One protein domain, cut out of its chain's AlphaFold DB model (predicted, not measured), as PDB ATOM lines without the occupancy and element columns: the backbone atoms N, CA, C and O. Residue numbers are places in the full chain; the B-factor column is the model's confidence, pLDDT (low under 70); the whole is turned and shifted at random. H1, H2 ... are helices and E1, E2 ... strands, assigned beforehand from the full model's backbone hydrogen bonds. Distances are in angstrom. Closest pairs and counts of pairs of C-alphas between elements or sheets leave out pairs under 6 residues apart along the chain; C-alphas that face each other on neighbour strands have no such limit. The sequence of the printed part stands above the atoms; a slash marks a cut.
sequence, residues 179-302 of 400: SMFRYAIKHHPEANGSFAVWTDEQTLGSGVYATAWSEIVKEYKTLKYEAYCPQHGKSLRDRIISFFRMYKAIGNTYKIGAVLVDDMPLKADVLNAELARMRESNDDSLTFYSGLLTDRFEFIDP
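Overview. This is residues 179 to 302 of the 400 residues of the protein "Asp/Glu/hydantoin racemase" of Bacteroides sp. CAG:770 (UniProt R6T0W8). What would one see first? A strongly twisted slab of four parallel strands stands between two helix layers, with H1 and H3 over one face and H4 and H5 over the other; short H2 sits beside the strands. What are the parts? The printed part has 124 residues, of mixed class, with five named helices and four named strands along the chain as H1 E1 H2 H3 E2 H4 E3 H5 E4; across the sheet the order is E2 E1 E3 E4. Is it compact? It is compact, with a radius of gyration of the C-alphas of 13.8 A and spans of 42 by 31 by 27 A.

Arrangement. Where is the first helix? H1, residues 179 to 187, is on the sheet at a height of 9.2 A, over E3, residues 256 to 262; the closest C-alphas, those of Met 180 and Leu 260, are 6.3 A apart. How do the strands pair? E1, residues 194 to 199, is the parallel neighbour of E3, with N 198 and O 260 2.8 A apart, within hydrogen-bond range. Edge strand E2, residues 224 to 228, pairs with E1 through N 197 and O 226 at 2.7 A, and edge strand E4, residues 293 to 300, pairs with E3 through N 259 and O 298 at 3.0 A. Which other helices are on the sheet? H2, residues 201 to 205, over none of the strands, and H3, residues 208 to 219, at a height of 10.0 A, are on the same face as H1. On the opposite face H4, residues 236 to 249, touches H5, residues 268 to 280, with residues 236 to 240 alone, about perpendicular at 85 degrees; the closest C-alphas, of Arg 237 and Glu 274, are 6.7 A apart. Are the helix backbones complete? Every O i to N i+4 pair is within hydrogen-bond range in H1, H2, H4 and H5, and 5 of 8 are in H3.

Along the chain. Where do the elements begin and end? H1 begins at C-alpha 179, (-64.750, 27.471, 42.214), and E4 ends at C-alpha 300, (-63.587, 33.104, 33.974). Which are long? From first to last C-alpha, H4 measures 20.0 A, H3 and H5 18.2 A each, and E1 and E3 16.9 A each; E4 bends by 96 degrees at residue 296. Which strand-helix-strand units, parallel strands joined through helices, are there? E1, H2 H3, E2 and E3, H5, E4 are such units, and E2, H4, E3 is a split one, with E1 between its strands; each crossover is right-handed.

Size, cuts and confidence. How far does it reach? The two C-alphas farthest apart, those of Lys 218 and Ser 281, are 41.9 A apart. Is it unbroken and confident? The printed part has no cut, H5 to E4 is the long link with 12 residues, and the mean pLDDT of the printed part is 90.8, with residue 253 under 70.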
ATOM      1  N   SER A 179     -65.910  26.582  42.288       96.94
ATOM      2  CA  SER A 179     -64.750  27.471  42.214       96.94
ATOM      3  C   SER A 179     -65.023  28.672  41.320       96.94
ATOM      4  O   SER A 179     -64.777  29.797  41.745       96.94
ATOM      5  N   MET A 180     -65.580  28.472  40.120       96.88
ATOM      6  CA  MET A 180     -65.903  29.572  39.204       96.88
ATOM      7  C   MET A 180     -66.909  30.552  39.813       96.88
ATOM      8  O   MET A 180     -66.690  31.763  39.764       96.88
ATOM      9  N   PHE A 181     -67.977  30.057  40.446       95.12
ATOM     10  CA  PHE A 181     -68.942  30.930  41.120       95.12
ATOM     11  C   PHE A 181     -68.313  31.683  42.298       95.12
ATOM     12  O   PHE A 181     -68.464  32.902  42.385       95.12
ATOM     13  N   ARG A 182     -67.569  31.002  43.181       94.50
ATOM     14  CA  ARG A 182     -66.897  31.655  44.319       94.50
ATOM     15  C   ARG A 182     -65.865  32.683  43.866       94.50
ATOM     16  O   ARG A 182     -65.792  33.763  44.453       94.50
ATOM     17  N   TYR A 183     -65.118  32.383  42.804       94.94
ATOM     18  CA  TYR A 183     -64.193  33.324  42.181       94.94
ATOM     19  C   TYR A 183     -64.943  34.564  41.688       94.94
ATOM     20  O   TYR A 183     -64.630  35.674  42.116       94.94
ATOM     21  N   ALA A 184     -65.992  34.385  40.881       94.62
ATOM     22  CA  ALA A 184     -66.771  35.490  40.327       94.62
ATOM     23  C   ALA A 184     -67.402  36.373  41.415       94.62
ATOM     24  O   ALA A 184     -67.342  37.597  41.338       94.62
ATOM     25  N   ILE A 185     -67.956  35.768  42.470       92.50
ATOM     26  CA  ILE A 185     -68.551  36.486  43.608       92.50
ATOM     27  C   ILE A 185     -67.501  37.331  44.336       92.50
ATOM     28  O   ILE A 185     -67.758  38.487  44.677       92.50
ATOM     29  N   LYS A 186     -66.314  36.764  44.567       92.06
ATOM     30  CA  LYS A 186     -65.210  37.442  45.252       92.06
ATOM     31  C   LYS A 186     -64.620  38.576  44.408       92.06
ATOM     32  O   LYS A 186     -64.281  39.620  44.965       92.06
ATOM     33  N   HIS A 187     -64.485  38.376  43.098       90.94
ATOM     34  CA  HIS A 187     -63.814  39.311  42.190       90.94
ATOM     35  C   HIS A 187     -64.751  40.386  41.615       90.94
ATOM     36  O   HIS A 187     -64.292  41.494  41.333       90.94
ATOM     37  N   HIS A 188     -66.064  40.125  41.565       91.56
ATOM     38  CA  HIS A 188     -67.076  41.066  41.067       91.56
ATOM     39  C   HIS A 188     -68.218  41.335  42.064       91.56
ATOM     40  O   HIS A 188     -69.396  41.120  41.744       91.56
ATOM     41  N   PRO A 189     -67.933  41.844  43.277       89.25
ATOM     42  CA  PRO A 189     -68.978  42.174  44.250       89.25
ATOM     43  C   PRO A 189     -69.967  43.243  43.737       89.25
ATOM     44  O   PRO A 189     -71.133  43.258  44.124       89.25
ATOM     45  N   GLU A 190     -69.533  44.119  42.828       88.06
ATOM     46  CA  GLU A 190     -70.348  45.141  42.159       88.06
ATOM     47  C   GLU A 190     -71.420  44.561  41.235       88.06
ATOM     48  O   GLU A 190     -72.410  45.233  40.954       88.06
ATOM     49  N   ALA A 191     -71.238  43.324  40.764       83.94
ATOM     50  CA  ALA A 191     -72.214  42.647  39.921       83.94
ATOM     51  C   ALA A 191     -73.433  42.164  40.717       83.94
ATOM     52  O   ALA A 191     -74.412  41.716  40.124       83.94
ATOM     53  N   ASN A 192     -73.373  42.240  42.055       80.56
ATOM     54  CA  ASN A 192     -74.435  41.859  42.984       80.56
ATOM     55  C   ASN A 192     -75.033  40.471  42.678       80.56
ATOM     56  O   ASN A 192     -76.246  40.267  42.737       80.56
ATOM     57  N   GLY A 193     -74.163  39.532  42.296       79.19
ATOM     58  CA  GLY A 193     -74.536  38.165  41.955       79.19
ATOM     59  C   GLY A 193     -75.145  37.967  40.562       79.19
ATOM     60  O   GLY A 193     -75.783  36.944  40.346       79.19
ATOM     61  N   SER A 194     -74.988  38.911  39.629       86.69
ATOM     62  CA  SER A 194     -75.413  38.757  38.230       86.69
ATOM     63  C   SER A 194     -74.286  38.170  37.375       86.69
ATOM     64  O   SER A 194     -73.442  38.906  36.849       86.69
ATOM     65  N   PHE A 195     -74.292  36.845  37.215       91.50
ATOM     66  CA  PHE A 195     -73.335  36.106  36.385       91.50
ATOM     67  C   PHE A 195     -74.049  35.312  35.299       91.50
ATOM     68  O   PHE A 195     -75.245  35.041  35.386       91.50
ATOM     69  N   ALA A 196     -73.304  34.928  34.275       94.12
ATOM     70  CA  ALA A 196     -73.794  34.041  33.236       94.12
ATOM     71  C   ALA A 196     -72.809  32.898  33.008       94.12
ATOM     72  O   ALA A 196     -71.636  32.994  33.353       94.12
ATOM     73  N   VAL A 197     -73.298  31.815  32.429       96.12
ATOM     74  CA  VAL A 197     -72.530  30.623  32.094       96.12
ATOM     75  C   VAL A 197     -72.511  30.486  30.579       96.12
ATOM     76  O   VAL A 197     -73.542  30.582  29.914       96.12
ATOM     77  N   TRP A 198     -71.327  30.266  30.034       97.19
ATOM     78  CA  TRP A 198     -71.097  29.833  28.670       97.19
ATOM     79  C   TRP A 198     -70.673  28.373  28.737       97.19
ATOM     80  O   TRP A 198     -69.638  28.069  29.320       97.19
ATOM     81  N   THR A 199     -71.435  27.481  28.112       96.25
ATOM     82  CA  THR A 199     -71.088  26.059  28.026       96.25
ATOM     83  C   THR A 199     -71.476  25.461  26.672       96.25
ATOM     84  O   THR A 199     -72.058  26.154  25.836       96.25
ATOM     85  N   ASP A 200     -71.137  24.198  26.431       94.06
ATOM     86  CA  ASP A 200     -71.505  23.474  25.217       94.06
ATOM     87  C   ASP A 200     -72.963  22.953  25.250       94.06
ATOM     88  O   ASP A 200     -73.670  23.027  26.259       94.06
ATOM     89  N   GLU A 201     -73.444  22.443  24.114       93.44
ATOM     90  CA  GLU A 201     -74.822  21.957  23.959       93.44
ATOM     91  C   GLU A 201     -75.133  20.750  24.856       93.44
ATOM     92  O   GLU A 201     -76.237  20.646  25.395       93.44
ATOM     93  N   GLN A 202     -74.161  19.860  25.042       92.50
ATOM     94  CA  GLN A 202     -74.313  18.628  25.803       92.50
ATOM     95  C   GLN A 202     -74.410  18.925  27.303       92.50
ATOM     96  O   GLN A 202     -75.321  18.446  27.979       92.50
ATOM     97  N   THR A 203     -73.525  19.779  27.812       94.19
ATOM     98  CA  THR A 203     -73.507  20.242  29.205       94.19
ATOM     99  C   THR A 203     -74.719  21.122  29.531       94.19
ATOM    100  O   THR A 203     -75.293  21.021  30.619       94.19
ATOM    101  N   LEU A 204     -75.174  21.952  28.584       93.56
ATOM    102  CA  LEU A 204     -76.416  22.711  28.743       93.56
ATOM    103  C   LEU A 204     -77.640  21.782  28.797       93.56
ATOM    104  O   LEU A 204     -78.499  21.946  29.666       93.56
ATOM    105  N   GLY A 205     -77.721  20.811  27.882       92.50
ATOM    106  CA  GLY A 205     -78.845  19.879  27.763       92.50
ATOM    107  C   GLY A 205     -78.962  18.888  28.921       92.50
ATOM    108  O   GLY A 205     -80.068  18.467  29.253       92.50
ATOM    109  N   SER A 206     -77.849  18.555  29.576       91.00
ATOM    110  CA  SER A 206     -77.807  17.613  30.700       91.00
ATOM    111  C   SER A 206     -78.237  18.209  32.046       91.00
ATOM    112  O   SER A 206     -78.385  17.481  33.026       91.00
ATOM    113  N   GLY A 207     -78.452  19.528  32.127       91.00
ATOM    114  CA  GLY A 207     -78.898  20.182  33.360       91.00
ATOM    115  C   GLY A 207     -77.837  20.229  34.467       91.00
ATOM    116  O   GLY A 207     -78.176  20.477  35.628       91.00
ATOM    117  N   VAL A 208     -76.557  20.037  34.129       92.75
ATOM    118  CA  VAL A 208     -75.419  20.071  35.065       92.75
ATOM    119  C   VAL A 208     -75.419  21.345  35.906       92.75
ATOM    120  O   VAL A 208     -75.425  21.289  37.136       92.75
ATOM    121  N   TYR A 209     -75.510  22.509  35.260       93.56
ATOM    122  CA  TYR A 209     -75.519  23.786  35.969       93.56
ATOM    123  C   TYR A 209     -76.768  23.994  36.824       93.56
ATOM    124  O   TYR A 209     -76.657  24.572  37.896       93.56
ATOM    125  N   ALA A 210     -77.937  23.502  36.398       91.44
ATOM    126  CA  ALA A 210     -79.158  23.571  37.206       91.44
ATOM    127  C   ALA A 210     -79.046  22.735  38.484       91.44
ATOM    128  O   ALA A 210     -79.486  23.167  39.550       91.44
ATOM    129  N   THR A 211     -78.404  21.575  38.379       92.31
ATOM    130  CA  THR A 211     -78.163  20.678  39.507       92.31
ATOM    131  C   THR A 211     -77.150  21.285  40.478       92.31
ATOM    132  O   THR A 211     -77.491  21.516  41.635       92.31
ATOM    133  N   ALA A 212     -75.952  21.651  40.007       91.69
ATOM    134  CA  ALA A 212     -74.914  22.256  40.851       91.69
ATOM    135  C   ALA A 212     -75.365  23.588  41.481       91.69
ATOM    136  O   ALA A 212     -75.038  23.903  42.624       91.69
ATOM    137  N   TRP A 213     -76.167  24.375  40.760       88.81
ATOM    138  CA  TRP A 213     -76.719  25.628  41.267       88.81
ATOM    139  C   TRP A 213     -77.585  25.464  42.518       88.81
ATOM    140  O   TRP A 213     -77.593  26.352  43.375       88.81
ATOM    141  N   SER A 214     -78.328  24.357  42.618       87.06
ATOM    142  CA  SER A 214     -79.269  24.123  43.719       87.06
ATOM    143  C   SER A 214     -78.599  24.161  45.099       87.06
ATOM    144  O   SER A 214     -79.246  24.529  46.083       87.06
ATOM    145  N   GLU A 215     -77.293  23.904  45.145       83.88
ATOM    146  CA  GLU A 215     -76.456  24.019  46.335       83.88
ATOM    147  C   GLU A 215     -75.857  25.409  46.500       83.88
ATOM    148  O   GLU A 215     -75.971  26.017  47.564       83.88
ATOM    149  N   ILE A 216     -75.289  25.966  45.429       87.94
ATOM    150  CA  ILE A 216     -74.652  27.291  45.446       87.94
ATOM    151  C   ILE A 216     -75.634  28.360  45.943       87.94
ATOM    152  O   ILE A 216     -75.270  29.229  46.736       87.94
ATOM    153  N   VAL A 217     -76.905  28.280  45.543       88.44
ATOM    154  CA  VAL A 217     -77.935  29.240  45.966       88.44
ATOM    155  C   VAL A 217     -78.292  29.135  47.457       88.44
ATOM    156  O   VAL A 217     -78.812  30.098  48.028       88.44
ATOM    157  N   LYS A 218     -77.993  28.010  48.131       88.00
ATOM    158  CA  LYS A 218     -78.167  27.885  49.591       88.00
ATOM    159  C   LYS A 218     -77.210  28.821  50.331       88.00
ATOM    160  O   LYS A 218     -77.618  29.445  51.315       88.00
ATOM    161  N   GLU A 219     -75.980  28.950  49.831       86.12
ATOM    162  CA  GLU A 219     -74.951  29.856  50.356       86.12
ATOM    163  C   GLU A 219     -75.143  31.293  49.834       86.12
ATOM    164  O   GLU A 219     -75.091  32.252  50.606       86.12
ATOM    165  N   TYR A 220     -75.475  31.454  48.547       86.94
ATOM    166  CA  TYR A 220     -75.558  32.746  47.857       86.94
ATOM    167  C   TYR A 220     -76.976  33.051  47.350       86.94
ATOM    168  O   TYR A 220     -77.251  33.080  46.153       86.94
ATOM    169  N   LYS A 221     -77.898  33.344  48.273       83.81
ATOM    170  CA  LYS A 221     -79.347  33.477  47.990       83.81
ATOM    171  C   LYS A 221     -79.749  34.542  46.963       83.81
ATOM    172  O   LYS A 221     -80.851  34.481  46.429       83.81
ATOM    173  N   THR A 222     -78.920  35.559  46.742       81.75
ATOM    174  CA  THR A 222     -79.203  36.663  45.805       81.75
ATOM    175  C   THR A 222     -78.597  36.447  44.424       81.75
ATOM    176  O   THR A 222     -78.846  37.249  43.524       81.75
ATOM    177  N   LEU A 223     -77.790  35.396  44.271       84.31
ATOM    178  CA  LEU A 223     -77.132  35.046  43.028       84.31
ATOM    179  C   LEU A 223     -78.203  34.726  41.980       84.31
ATOM    180  O   LEU A 223     -79.209  34.074  42.263       84.31
ATOM    181  N   LYS A 224     -77.973  35.176  40.754       81.69
ATOM    182  CA  LYS A 224     -78.741  34.793  39.575       81.69
ATOM    183  C   LYS A 224     -77.754  34.270  38.552       81.69
ATOM    184  O   LYS A 224     -76.697  34.869  38.357       81.69
ATOM    185  N   TYR A 225     -78.112  33.177  37.899       86.06
ATOM    186  CA  TYR A 225     -77.341  32.680  36.778       86.06
ATOM    187  C   TYR A 225     -78.266  32.304  35.633       86.06
ATOM    188  O   TYR A 225     -79.423  31.931  35.833       86.06
ATOM    189  N   GLU A 226     -77.706  32.383  34.439       89.50
ATOM    190  CA  GLU A 226     -78.276  31.823  33.231       89.50
ATOM    191  C   GLU A 226     -77.166  31.172  32.421       89.50
ATOM    192  O   GLU A 226     -76.041  31.671  32.415       89.50
ATOM    193  N   ALA A 227     -77.479  30.063  31.754       93.62
ATOM    194  CA  ALA A 227     -76.529  29.314  30.948       93.62
ATOM    195  C   ALA A 227     -76.883  29.390  29.464       93.62
ATOM    196  O   ALA A 227     -78.047  29.277  29.078       93.62
ATOM    197  N   TYR A 228     -75.860  29.565  28.636       94.75
ATOM    198  CA  TYR A 228     -75.984  29.701  27.193       94.75
ATOM    199  C   TYR A 228     -74.968  28.811  26.495       94.75
ATOM    200  O   TYR A 228     -73.855  28.630  26.984       94.75
ATOM    201  N   CYS A 229     -75.336  28.359  25.297       95.50
ATOM    202  CA  CYS A 229     -74.433  27.731  24.342       95.50
ATOM    203  C   CYS A 229     -74.285  28.639  23.113       95.50
ATOM    204  O   CYS A 229     -75.112  28.585  22.193       95.50
ATOM    205  N   PRO A 230     -73.278  29.532  23.087       94.19
ATOM    206  CA  PRO A 230     -73.043  30.424  21.960       94.19
ATOM    207  C   PRO A 230     -72.750  29.657  20.678       94.19
ATOM    208  O   PRO A 230     -71.926  28.741  20.650       94.19
ATOM    209  N   GLN A 231     -73.389  30.080  19.588       88.69
ATOM    210  CA  GLN A 231     -73.202  29.453  18.288       88.69
ATOM    211  C   GLN A 231     -71.749  29.582  17.842       88.69
ATOM    212  O   GLN A 231     -71.160  30.665  17.894       88.69
ATOM    213  N   HIS A 232     -71.191  28.478  17.348       79.81
ATOM    214  CA  HIS A 232     -69.866  28.468  16.751       79.81
ATOM    215  C   HIS A 232     -69.861  29.356  15.498       79.81
ATOM    216  O   HIS A 232     -70.434  29.018  14.461       79.81
ATOM    217  N   GLY A 233     -69.250  30.533  15.627       73.62
ATOM    218  CA  GLY A 233     -69.027  31.459  14.523       73.62
ATOM    219  C   GLY A 233     -67.772  31.114  13.719       73.62
ATOM    220  O   GLY A 233     -67.059  30.156  14.013       73.62
ATOM    221  N   LYS A 234     -67.462  31.937  12.710       83.94
ATOM    222  CA  LYS A 234     -66.219  31.802  11.924       83.94
ATOM    223  C   LYS A 234     -64.978  32.214  12.719       83.94
ATOM    224  O   LYS A 234     -63.863  31.882  12.330       83.94
ATOM    225  N   SER A 235     -65.174  32.976  13.790       92.50
ATOM    226  CA  SER A 235     -64.128  33.545  14.630       92.50
ATOM    227  C   SER A 235     -64.547  33.546  16.100       92.50
ATOM    228  O   SER A 235     -65.735  33.447  16.422       92.50
ATOM    229  N   LEU A 236     -63.571  33.706  16.996       93.50
ATOM    230  CA  LEU A 236     -63.829  33.850  18.428       93.50
ATOM    231  C   LEU A 236     -64.685  35.087  18.732       93.50
ATOM    232  O   LEU A 236     -65.642  35.005  19.498       93.50
ATOM    233  N   ARG A 237     -64.400  36.195  18.041       94.19
ATOM    234  CA  ARG A 237     -65.216  37.410  18.028       94.19
ATOM    235  C   ARG A 237     -66.693  37.112  17.777       94.19
ATOM    236  O   ARG A 237     -67.552  37.545  18.540       94.19
ATOM    237  N   ASP A 238     -67.004  36.369  16.714       93.56
ATOM    238  CA  ASP A 238     -68.392  36.055  16.359       93.56
ATOM    239  C   ASP A 238     -69.080  35.224  17.447       93.56
ATOM    240  O   ASP A 238     -70.270  35.410  17.706       93.56
ATOM    241  N   ARG A 239     -68.322  34.349  18.118       95.31
ATOM    242  CA  ARG A 239     -68.809  33.532  19.231       95.31
ATOM    243  C   ARG A 239     -69.103  34.385  20.476       95.31
ATOM    244  O   ARG A 239     -70.183  34.254  21.046       95.31
ATOM    245  N   ILE A 240     -68.231  35.342  20.816       95.62
ATOM    246  CA  ILE A 240     -68.471  36.351  21.871       95.62
ATOM    247  C   ILE A 240     -69.730  37.176  21.565       95.62
ATOM    248  O   ILE A 240     -70.598  37.355  22.421       95.62
ATOM    249  N   ILE A 241     -69.882  37.648  20.324       94.56
ATOM    250  CA  ILE A 241     -71.076  38.400  19.917       94.56
ATOM    251  C   ILE A 241     -72.333  37.525  19.956       94.56
ATOM    252  O   ILE A 241     -73.401  38.016  20.330       94.56
ATOM    253  N   SER A 242     -72.232  36.239  19.605       94.75
ATOM    254  CA  SER A 242     -73.343  35.296  19.760       94.75
ATOM    255  C   SER A 242     -73.772  35.188  21.220       94.75
ATOM    256  O   SER A 242     -74.970  35.251  21.487       94.75
ATOM    257  N   PHE A 243     -72.823  35.078  22.153       94.75
ATOM    258  CA  PHE A 243     -73.117  35.053  23.584       94.75
ATOM    259  C   PHE A 243     -73.884  36.312  24.020       94.75
ATOM    260  O   PHE A 243     -74.991  36.211  24.549       94.75
ATOM    261  N   PHE A 244     -73.365  37.510  23.723       92.94
ATOM    262  CA  PHE A 244     -74.032  38.757  24.122       92.94
ATOM    263  C   PHE A 244     -75.412  38.933  23.480       92.94
ATOM    264  O   PHE A 244     -76.331  39.462  24.110       92.94
ATOM    265  N   ARG A 245     -75.592  38.462  22.241       92.50
ATOM    266  CA  ARG A 245     -76.902  38.445  21.583       92.50
ATOM    267  C   ARG A 245     -77.894  37.566  22.340       92.50
ATOM    268  O   ARG A 245     -79.024  38.003  22.548       92.50
ATOM    269  N   MET A 246     -77.482  36.363  22.742       92.81
ATOM    270  CA  MET A 246     -78.322  35.443  23.517       92.81
ATOM    271  C   MET A 246     -78.688  36.050  24.874       92.81
ATOM    272  O   MET A 246     -79.874  36.133  25.188       92.81
ATOM    273  N   TYR A 247     -77.704  36.590  25.601       90.31
ATOM    274  CA  TYR A 247     -77.922  37.267  26.885       90.31
ATOM    275  C   TYR A 247     -78.863  38.482  26.771       90.31
ATOM    276  O   TYR A 247     -79.652  38.761  27.666       90.31
ATOM    277  N   LYS A 248     -78.835  39.215  25.652       90.00
ATOM    278  CA  LYS A 248     -79.753  40.341  25.421       90.00
ATOM    279  C   LYS A 248     -81.175  39.893  25.057       90.00
ATOM    280  O   LYS A 248     -82.137  40.559  25.437       90.00
ATOM    281  N   ALA A 249     -81.323  38.810  24.291       89.75
ATOM    282  CA  ALA A 249     -82.596  38.400  23.679       89.75
ATOM    283  C   ALA A 249     -83.681  38.002  24.694       89.75
ATOM    284  O   ALA A 249     -84.868  38.200  24.454       89.75
ATOM    285  N   ILE A 250     -83.262  37.489  25.840       83.75
ATOM    286  CA  ILE A 250     -84.094  37.110  26.991       83.75
ATOM    287  C   ILE A 250     -84.621  38.307  27.806       83.75
ATOM    288  O   ILE A 250     -85.397  38.125  28.739       83.75
ATOM    289  N   GLY A 251     -84.214  39.535  27.464       75.19
ATOM    290  CA  GLY A 251     -84.674  40.752  28.135       75.19
ATOM    291  C   GLY A 251     -83.908  41.113  29.408       75.19
ATOM    292  O   GLY A 251     -84.386  41.948  30.176       75.19
ATOM    293  N   ASN A 252     -82.725  40.536  29.636       72.31
ATOM    294  CA  ASN A 252     -81.899  40.893  30.783       72.31
ATOM    295  C   ASN A 252     -81.409  42.342  30.692       72.31
ATOM    296  O   ASN A 252     -80.764  42.755  29.729       72.31
ATOM    297  N   THR A 253     -81.707  43.113  31.736       69.56
ATOM    298  CA  THR A 253     -81.301  44.521  31.867       69.56
ATOM    299  C   THR A 253     -80.212  44.728  32.918       69.56
ATOM    300  O   THR A 253     -79.743  45.851  33.095       69.56
ATOM    301  N   TYR A 254     -79.830  43.675  33.647       77.06
ATOM    302  CA  TYR A 254     -78.753  43.737  34.632       77.06
ATOM    303  C   TYR A 254     -77.398  43.672  33.937       77.06
ATOM    304  O   TYR A 254     -77.212  42.919  32.974       77.06
ATOM    305  N   LYS A 255     -76.447  44.451  34.456       88.12
ATOM    306  CA  LYS A 255     -75.056  44.376  34.023       88.12
ATOM    307  C   LYS A 255     -74.424  43.088  34.547       88.12
ATOM    308  O   LYS A 255     -74.441  42.865  35.754       88.12
ATOM    309  N   ILE A 256     -73.846  42.277  33.664       90.44
ATOM    310  CA  ILE A 256     -73.082  41.090  34.065       90.44
ATOM    311  C   ILE A 256     -71.681  41.474  34.522       90.44
ATOM    312  O   ILE A 256     -70.993  42.285  33.889       90.44
ATOM    313  N   GLY A 257     -71.289  40.891  35.654       91.19
ATOM    314  CA  GLY A 257     -69.940  40.991  36.208       91.19
ATOM    315  C   GLY A 257     -68.965  40.073  35.506       91.19
ATOM    316  O   GLY A 257     -67.872  40.486  35.164       91.19
ATOM    317  N   ALA A 258     -69.391  38.840  35.263       95.00
ATOM    318  CA  ALA A 258     -68.544  37.837  34.654       95.00
ATOM    319  C   ALA A 258     -69.351  36.774  33.913       95.00
ATOM    320  O   ALA A 258     -70.551  36.590  34.160       95.00
ATOM    321  N   VAL A 259     -68.654  36.069  33.026       96.75
ATOM    322  CA  VAL A 259     -69.145  34.866  32.350       96.75
ATOM    323  C   VAL A 259     -68.254  33.690  32.720       96.75
ATOM    324  O   VAL A 259     -67.055  33.728  32.470       96.75
ATOM    325  N   LEU A 260     -68.850  32.650  33.295       97.31
ATOM    326  CA  LEU A 260     -68.181  31.397  33.639       97.31
ATOM    327  C   LEU A 260     -68.147  30.512  32.387       97.31
ATOM    328  O   LEU A 260     -69.203  30.223  31.830       97.31
ATOM    329  N   VAL A 261     -66.966  30.120  31.922       97.69
ATOM    330  CA  VAL A 261     -66.746  29.442  30.639       97.69
ATOM    331  C   VAL A 261     -66.397  27.977  30.879       97.69
ATOM    332  O   VAL A 261     -65.272  27.661  31.244       97.69
ATOM    333  N   ASP A 262     -67.350  27.086  30.634       96.62
ATOM    334  CA  ASP A 262     -67.210  25.628  30.714       96.62
ATOM    335  C   ASP A 262     -67.459  25.010  29.338       96.62
ATOM    336  O   ASP A 262     -68.505  24.430  29.058       96.62
ATOM    337  N   ASP A 263     -66.515  25.260  28.435       94.56
ATOM    338  CA  ASP A 263     -66.590  24.917  27.011       94.56
ATOM    339  C   ASP A 263     -65.188  24.519  26.532       94.56
ATOM    340  O   ASP A 263     -64.541  25.205  25.736       94.56
ATOM    341  N   MET A 264     -64.647  23.456  27.132       91.69
ATOM    342  CA  MET A 264     -63.289  22.989  26.853       91.69
ATOM    343  C   MET A 264     -63.108  22.741  25.340       91.69
ATOM    344  O   MET A 264     -63.955  22.095  24.724       91.69
ATOM    345  N   PRO A 265     -62.003  23.198  24.713       93.19
ATOM    346  CA  PRO A 265     -60.768  23.734  25.305       93.19
ATOM    347  C   PRO A 265     -60.691  25.273  25.351       93.19
ATOM    348  O   PRO A 265     -59.592  25.830  25.385       93.19
ATOM    349  N   LEU A 266     -61.821  25.982  25.290       93.69
ATOM    350  CA  LEU A 266     -61.839  27.443  25.297       93.69
ATOM    351  C   LEU A 266     -61.348  27.996  26.642       93.69
ATOM    352  O   LEU A 266     -61.934  27.713  27.683       93.69
ATOM    353  N   LYS A 267     -60.292  28.813  26.602       93.94
ATOM    354  CA  LYS A 267     -59.710  29.457  27.782       93.94
ATOM    355  C   LYS A 267     -60.199  30.897  27.939       93.94
ATOM    356  O   LYS A 267     -60.425  31.607  26.949       93.94
ATOM    357  N   ALA A 268     -60.357  31.331  29.185       94.62
ATOM    358  CA  ALA A 268     -60.842  32.663  29.517       94.62
ATOM    359  C   ALA A 268     -59.847  33.764  29.137       94.62
ATOM    360  O   ALA A 268     -60.268  34.825  28.682       94.62
ATOM    361  N   ASP A 269     -58.542  33.523  29.251       93.31
ATOM    362  CA  ASP A 269     -57.494  34.464  28.839       93.31
ATOM    363  C   ASP A 269     -57.589  34.814  27.342       93.31
ATOM    364  O   ASP A 269     -57.549  35.989  26.971       93.31
ATOM    365  N   VAL A 270     -57.828  33.818  26.483       95.38
ATOM    366  CA  VAL A 270     -58.019  33.999  25.038       95.38
ATOM    367  C   VAL A 270     -59.284  34.817  24.754       95.38
ATOM    368  O   VAL A 270     -59.262  35.723  23.916       95.38
ATOM    369  N   LEU A 271     -60.383  34.540  25.464       97.12
ATOM    370  CA  LEU A 271     -61.633  35.301  25.356       97.12
ATOM    371  C   LEU A 271     -61.474  36.753  25.818       97.12
ATOM    372  O   LEU A 271     -61.904  37.677  25.125       97.12
ATOM    373  N   ASN A 272     -60.835  36.960  26.967       97.00
ATOM    374  CA  ASN A 272     -60.567  38.277  27.534       97.00
ATOM    375  C   ASN A 272     -59.647  39.094  26.615       97.00
ATOM    376  O   ASN A 272     -59.921  40.269  26.366       97.00
ATOM    377  N   ALA A 273     -58.613  38.475  26.037       96.81
ATOM    378  CA  ALA A 273     -57.715  39.117  25.080       96.81
ATOM    379  C   ALA A 273     -58.411  39.484  23.757       96.81
ATOM    380  O   ALA A 273     -58.123  40.526  23.167       96.81
ATOM    381  N   GLU A 274     -59.329  38.650  23.261       96.81
ATOM    382  CA  GLU A 274     -60.159  38.998  22.101       96.81
ATOM    383  C   GLU A 274     -61.110  40.157  22.422       96.81
ATOM    384  O   GLU A 274     -61.171  41.123  21.664       96.81
ATOM    385  N   LEU A 275     -61.792  40.122  23.571       95.75
ATOM    386  CA  LEU A 275     -62.684  41.204  23.988       95.75
ATOM    387  C   LEU A 275     -61.934  42.533  24.169       95.75
ATOM    388  O   LEU A 275     -62.450  43.584  23.785       95.75
ATOM    389  N   ALA A 276     -60.720  42.498  24.727       95.12
ATOM    390  CA  ALA A 276     -59.856  43.669  24.844       95.12
ATOM    391  C   ALA A 276     -59.519  44.254  23.464       95.12
ATOM    392  O   ALA A 276     -59.742  45.444  23.239       95.12
ATOM    393  N   ARG A 277     -59.106  43.412  22.504       95.56
ATOM    394  CA  ARG A 277     -58.843  43.838  21.118       95.56
ATOM    395  C   ARG A 277     -60.071  44.460  20.454       95.56
ATOM    396  O   ARG A 277     -59.950  45.506  19.822       95.56
ATOM    397  N   MET A 278     -61.253  43.870  20.640       94.06
ATOM    398  CA  MET A 278     -62.512  44.422  20.122       94.06
ATOM    399  C   MET A 278     -62.829  45.810  20.712       94.06
ATOM    400  O   MET A 278     -63.345  46.680  20.008       94.06
ATOM    401  N   ARG A 279     -62.526  46.037  22.001       91.94
ATOM    402  CA  ARG A 279     -62.685  47.349  22.657       91.94
ATOM    403  C   ARG A 279     -61.695  48.374  22.097       91.94
ATOM    404  O   ARG A 279     -62.106  49.479  21.760       91.94
ATOM    405  N   GLU A 280     -60.424  48.005  21.956       93.25
ATOM    406  CA  GLU A 280     -59.368  48.875  21.415       93.25
ATOM    407  C   GLU A 280     -59.630  49.290  19.964       93.25
ATOM    408  O   GLU A 280     -59.385  50.436  19.585       93.25
ATOM    409  N   SER A 281     -60.182  48.385  19.152       92.19
ATOM    410  CA  SER A 281     -60.530  48.670  17.759       92.19
ATOM    411  C   SER A 281     -61.834  49.456  17.588       92.19
ATOM    412  O   SER A 281     -62.225  49.698  16.449       92.19
ATOM    413  N   ASN A 282     -62.520  49.829  18.678       86.69
ATOM    414  CA  ASN A 282     -63.873  50.399  18.662       86.69
ATOM    415  C   ASN A 282     -64.832  49.580  17.785       86.69
ATOM    416  O   ASN A 282     -65.500  50.117  16.906       86.69
ATOM    417  N   ASP A 283     -64.862  48.263  17.989       87.31
ATOM    418  CA  ASP A 283     -65.716  47.389  17.193       87.31
ATOM    419  C   ASP A 283     -67.198  47.770  17.348       87.31
ATOM    420  O   ASP A 283     -67.785  47.621  18.426       87.31
ATOM    421  N   ASP A 284     -67.820  48.215  16.252       86.62
ATOM    422  CA  ASP A 284     -69.215  48.672  16.216       86.62
ATOM    423  C   ASP A 284     -70.202  47.645  16.798       86.62
ATOM    424  O   ASP A 284     -71.254  48.012  17.329       86.62
ATOM    425  N   SER A 285     -69.871  46.351  16.735       86.31
ATOM    426  CA  SER A 285     -70.720  45.293  17.283       86.31
ATOM    427  C   SER A 285     -70.836  45.330  18.808       86.31
ATOM    428  O   SER A 285     -71.879  44.929  19.327       86.31
ATOM    429  N   LEU A 286     -69.834  45.849  19.532       87.19
ATOM    430  CA  LEU A 286     -69.867  45.964  20.996       87.19
ATOM    431  C   LEU A 286     -70.744  47.116  21.486       87.19
ATOM    432  O   LEU A 286     -71.278  47.045  22.596       87.19
ATOM    433  N   THR A 287     -70.954  48.145  20.664       85.19
ATOM    434  CA  THR A 287     -71.757  49.326  21.020       85.19
ATOM    435  C   THR A 287     -73.163  48.948  21.492       85.19
ATOM    436  O   THR A 287     -73.711  49.571  22.399       85.19
ATOM    437  N   PHE A 288     -73.735  47.873  20.942       84.88
ATOM    438  CA  PHE A 288     -75.074  47.387  21.293       84.88
ATOM    439  C   PHE A 288     -75.159  46.621  22.621       84.88
ATOM    440  O   PHE A 288     -76.279  46.342  23.074       84.88
ATOM    441  N   TYR A 289     -74.013  46.263  23.209       89.25
ATOM    442  CA  TYR A 289     -73.901  45.407  24.394       89.25
ATOM    443  C   TYR A 289     -73.136  46.061  25.548       89.25
ATOM    444  O   TYR A 289     -73.201  45.552  26.660       89.25
ATOM    445  N   SER A 290     -72.471  47.200  25.338       83.50
ATOM    446  CA  SER A 290     -71.720  47.917  26.384       83.50
ATOM    447  C   SER A 290     -72.557  48.211  27.638       83.50
ATOM    448  O   SER A 290     -72.071  48.084  28.758       83.50
ATOM    449  N   GLY A 291     -73.846  48.519  27.465       87.31
ATOM    450  CA  GLY A 291     -74.787  48.734  28.569       87.31
ATOM    451  C   GLY A 291     -75.105  47.486  29.403       87.31
ATOM    452  O   GLY A 291     -75.631  47.629  30.503       87.31
ATOM    453  N   LEU A 292     -74.780  46.287  28.908       88.50
ATOM    454  CA  LEU A 292     -75.007  45.002  29.576       88.50
ATOM    455  C   LEU A 292     -73.807  44.545  30.407       88.50
ATOM    456  O   LEU A 292     -73.928  43.563  31.126       88.50
ATOM    457  N   LEU A 293     -72.656  45.213  30.313       90.94
ATOM    458  CA  LEU A 293     -71.430  44.796  30.991       90.94
ATOM    459  C   LEU A 293     -71.091  45.767  32.128       90.94
ATOM    460  O   LEU A 293     -71.312  46.983  32.032       90.94
ATOM    461  N   THR A 294     -70.561  45.230  33.225       91.69
ATOM    462  CA  THR A 294     -69.863  46.050  34.224       91.69
ATOM    463  C   THR A 294     -68.512  46.519  33.676       91.69
ATOM    464  O   THR A 294     -67.975  45.944  32.727       91.69
ATOM    465  N   ASP A 295     -67.938  47.557  34.286       88.94
ATOM    466  CA  ASP A 295     -66.644  48.100  33.850       88.94
ATOM    467  C   ASP A 295     -65.497  47.099  34.066       88.94
ATOM    468  O   ASP A 295     -64.509  47.122  33.336       88.94
ATOM    469  N   ARG A 296     -65.653  46.187  35.036       92.38
ATOM    470  CA  ARG A 296     -64.693  45.119  35.351       92.38
ATOM    471  C   ARG A 296     -65.080  43.770  34.752       92.38
ATOM    472  O   ARG A 296     -64.639  42.751  35.257       92.38
ATOM    473  N   PHE A 297     -65.911  43.755  33.712       94.19
ATOM    474  CA  PHE A 297     -66.348  42.509  33.096       94.19
ATOM    475  C   PHE A 297     -65.181  41.619  32.647       94.19
ATOM    476  O   PHE A 297     -64.318  42.103  31.906       94.19
ATOM    477  N   GLU A 298     -65.237  40.328  32.986       95.69
ATOM    478  CA  GLU A 298     -64.316  39.303  32.484       95.69
ATOM    479  C   GLU A 298     -64.994  37.947  32.208       95.69
ATOM    480  O   GLU A 298     -66.068  37.624  32.720       95.69
ATOM    481  N   PHE A 299     -64.346  37.139  31.377       97.62
ATOM    482  CA  PHE A 299     -64.576  35.702  31.294       97.62
ATOM    483  C   PHE A 299     -63.721  34.990  32.350       97.62
ATOM    484  O   PHE A 299     -62.585  35.396  32.589       97.62
ATOM    485  N   ILE A 300     -64.251  33.924  32.950       97.06
ATOM    486  CA  ILE A 300     -63.587  33.104  33.974       97.06
ATOM    487  C   ILE A 300     -63.678  31.646  33.533       97.06
ATOM    488  O   ILE A 300     -64.766  31.189  33.201       97.06
ATOM    489  N   ASP A 301     -62.570  30.913  33.561       96.69
ATOM    490  CA  ASP A 301     -62.537  29.480  33.254       96.69
ATOM    491  C   ASP A 301     -62.235  28.627  34.505       96.69
ATOM    492  O   ASP A 301     -61.798  29.156  35.540       96.69
ATOM    493  N   PRO A 302     -62.463  27.300  34.440       96.88
ATOM    494  CA  PRO A 302     -62.153  26.393  35.533       96.88
ATOM    495  C   PRO A 302     -60.695  26.440  35.980       96.88
ATOM    496  O   PRO A 302     -60.439  26.384  37.179       96.88
TER     497      PRO A 302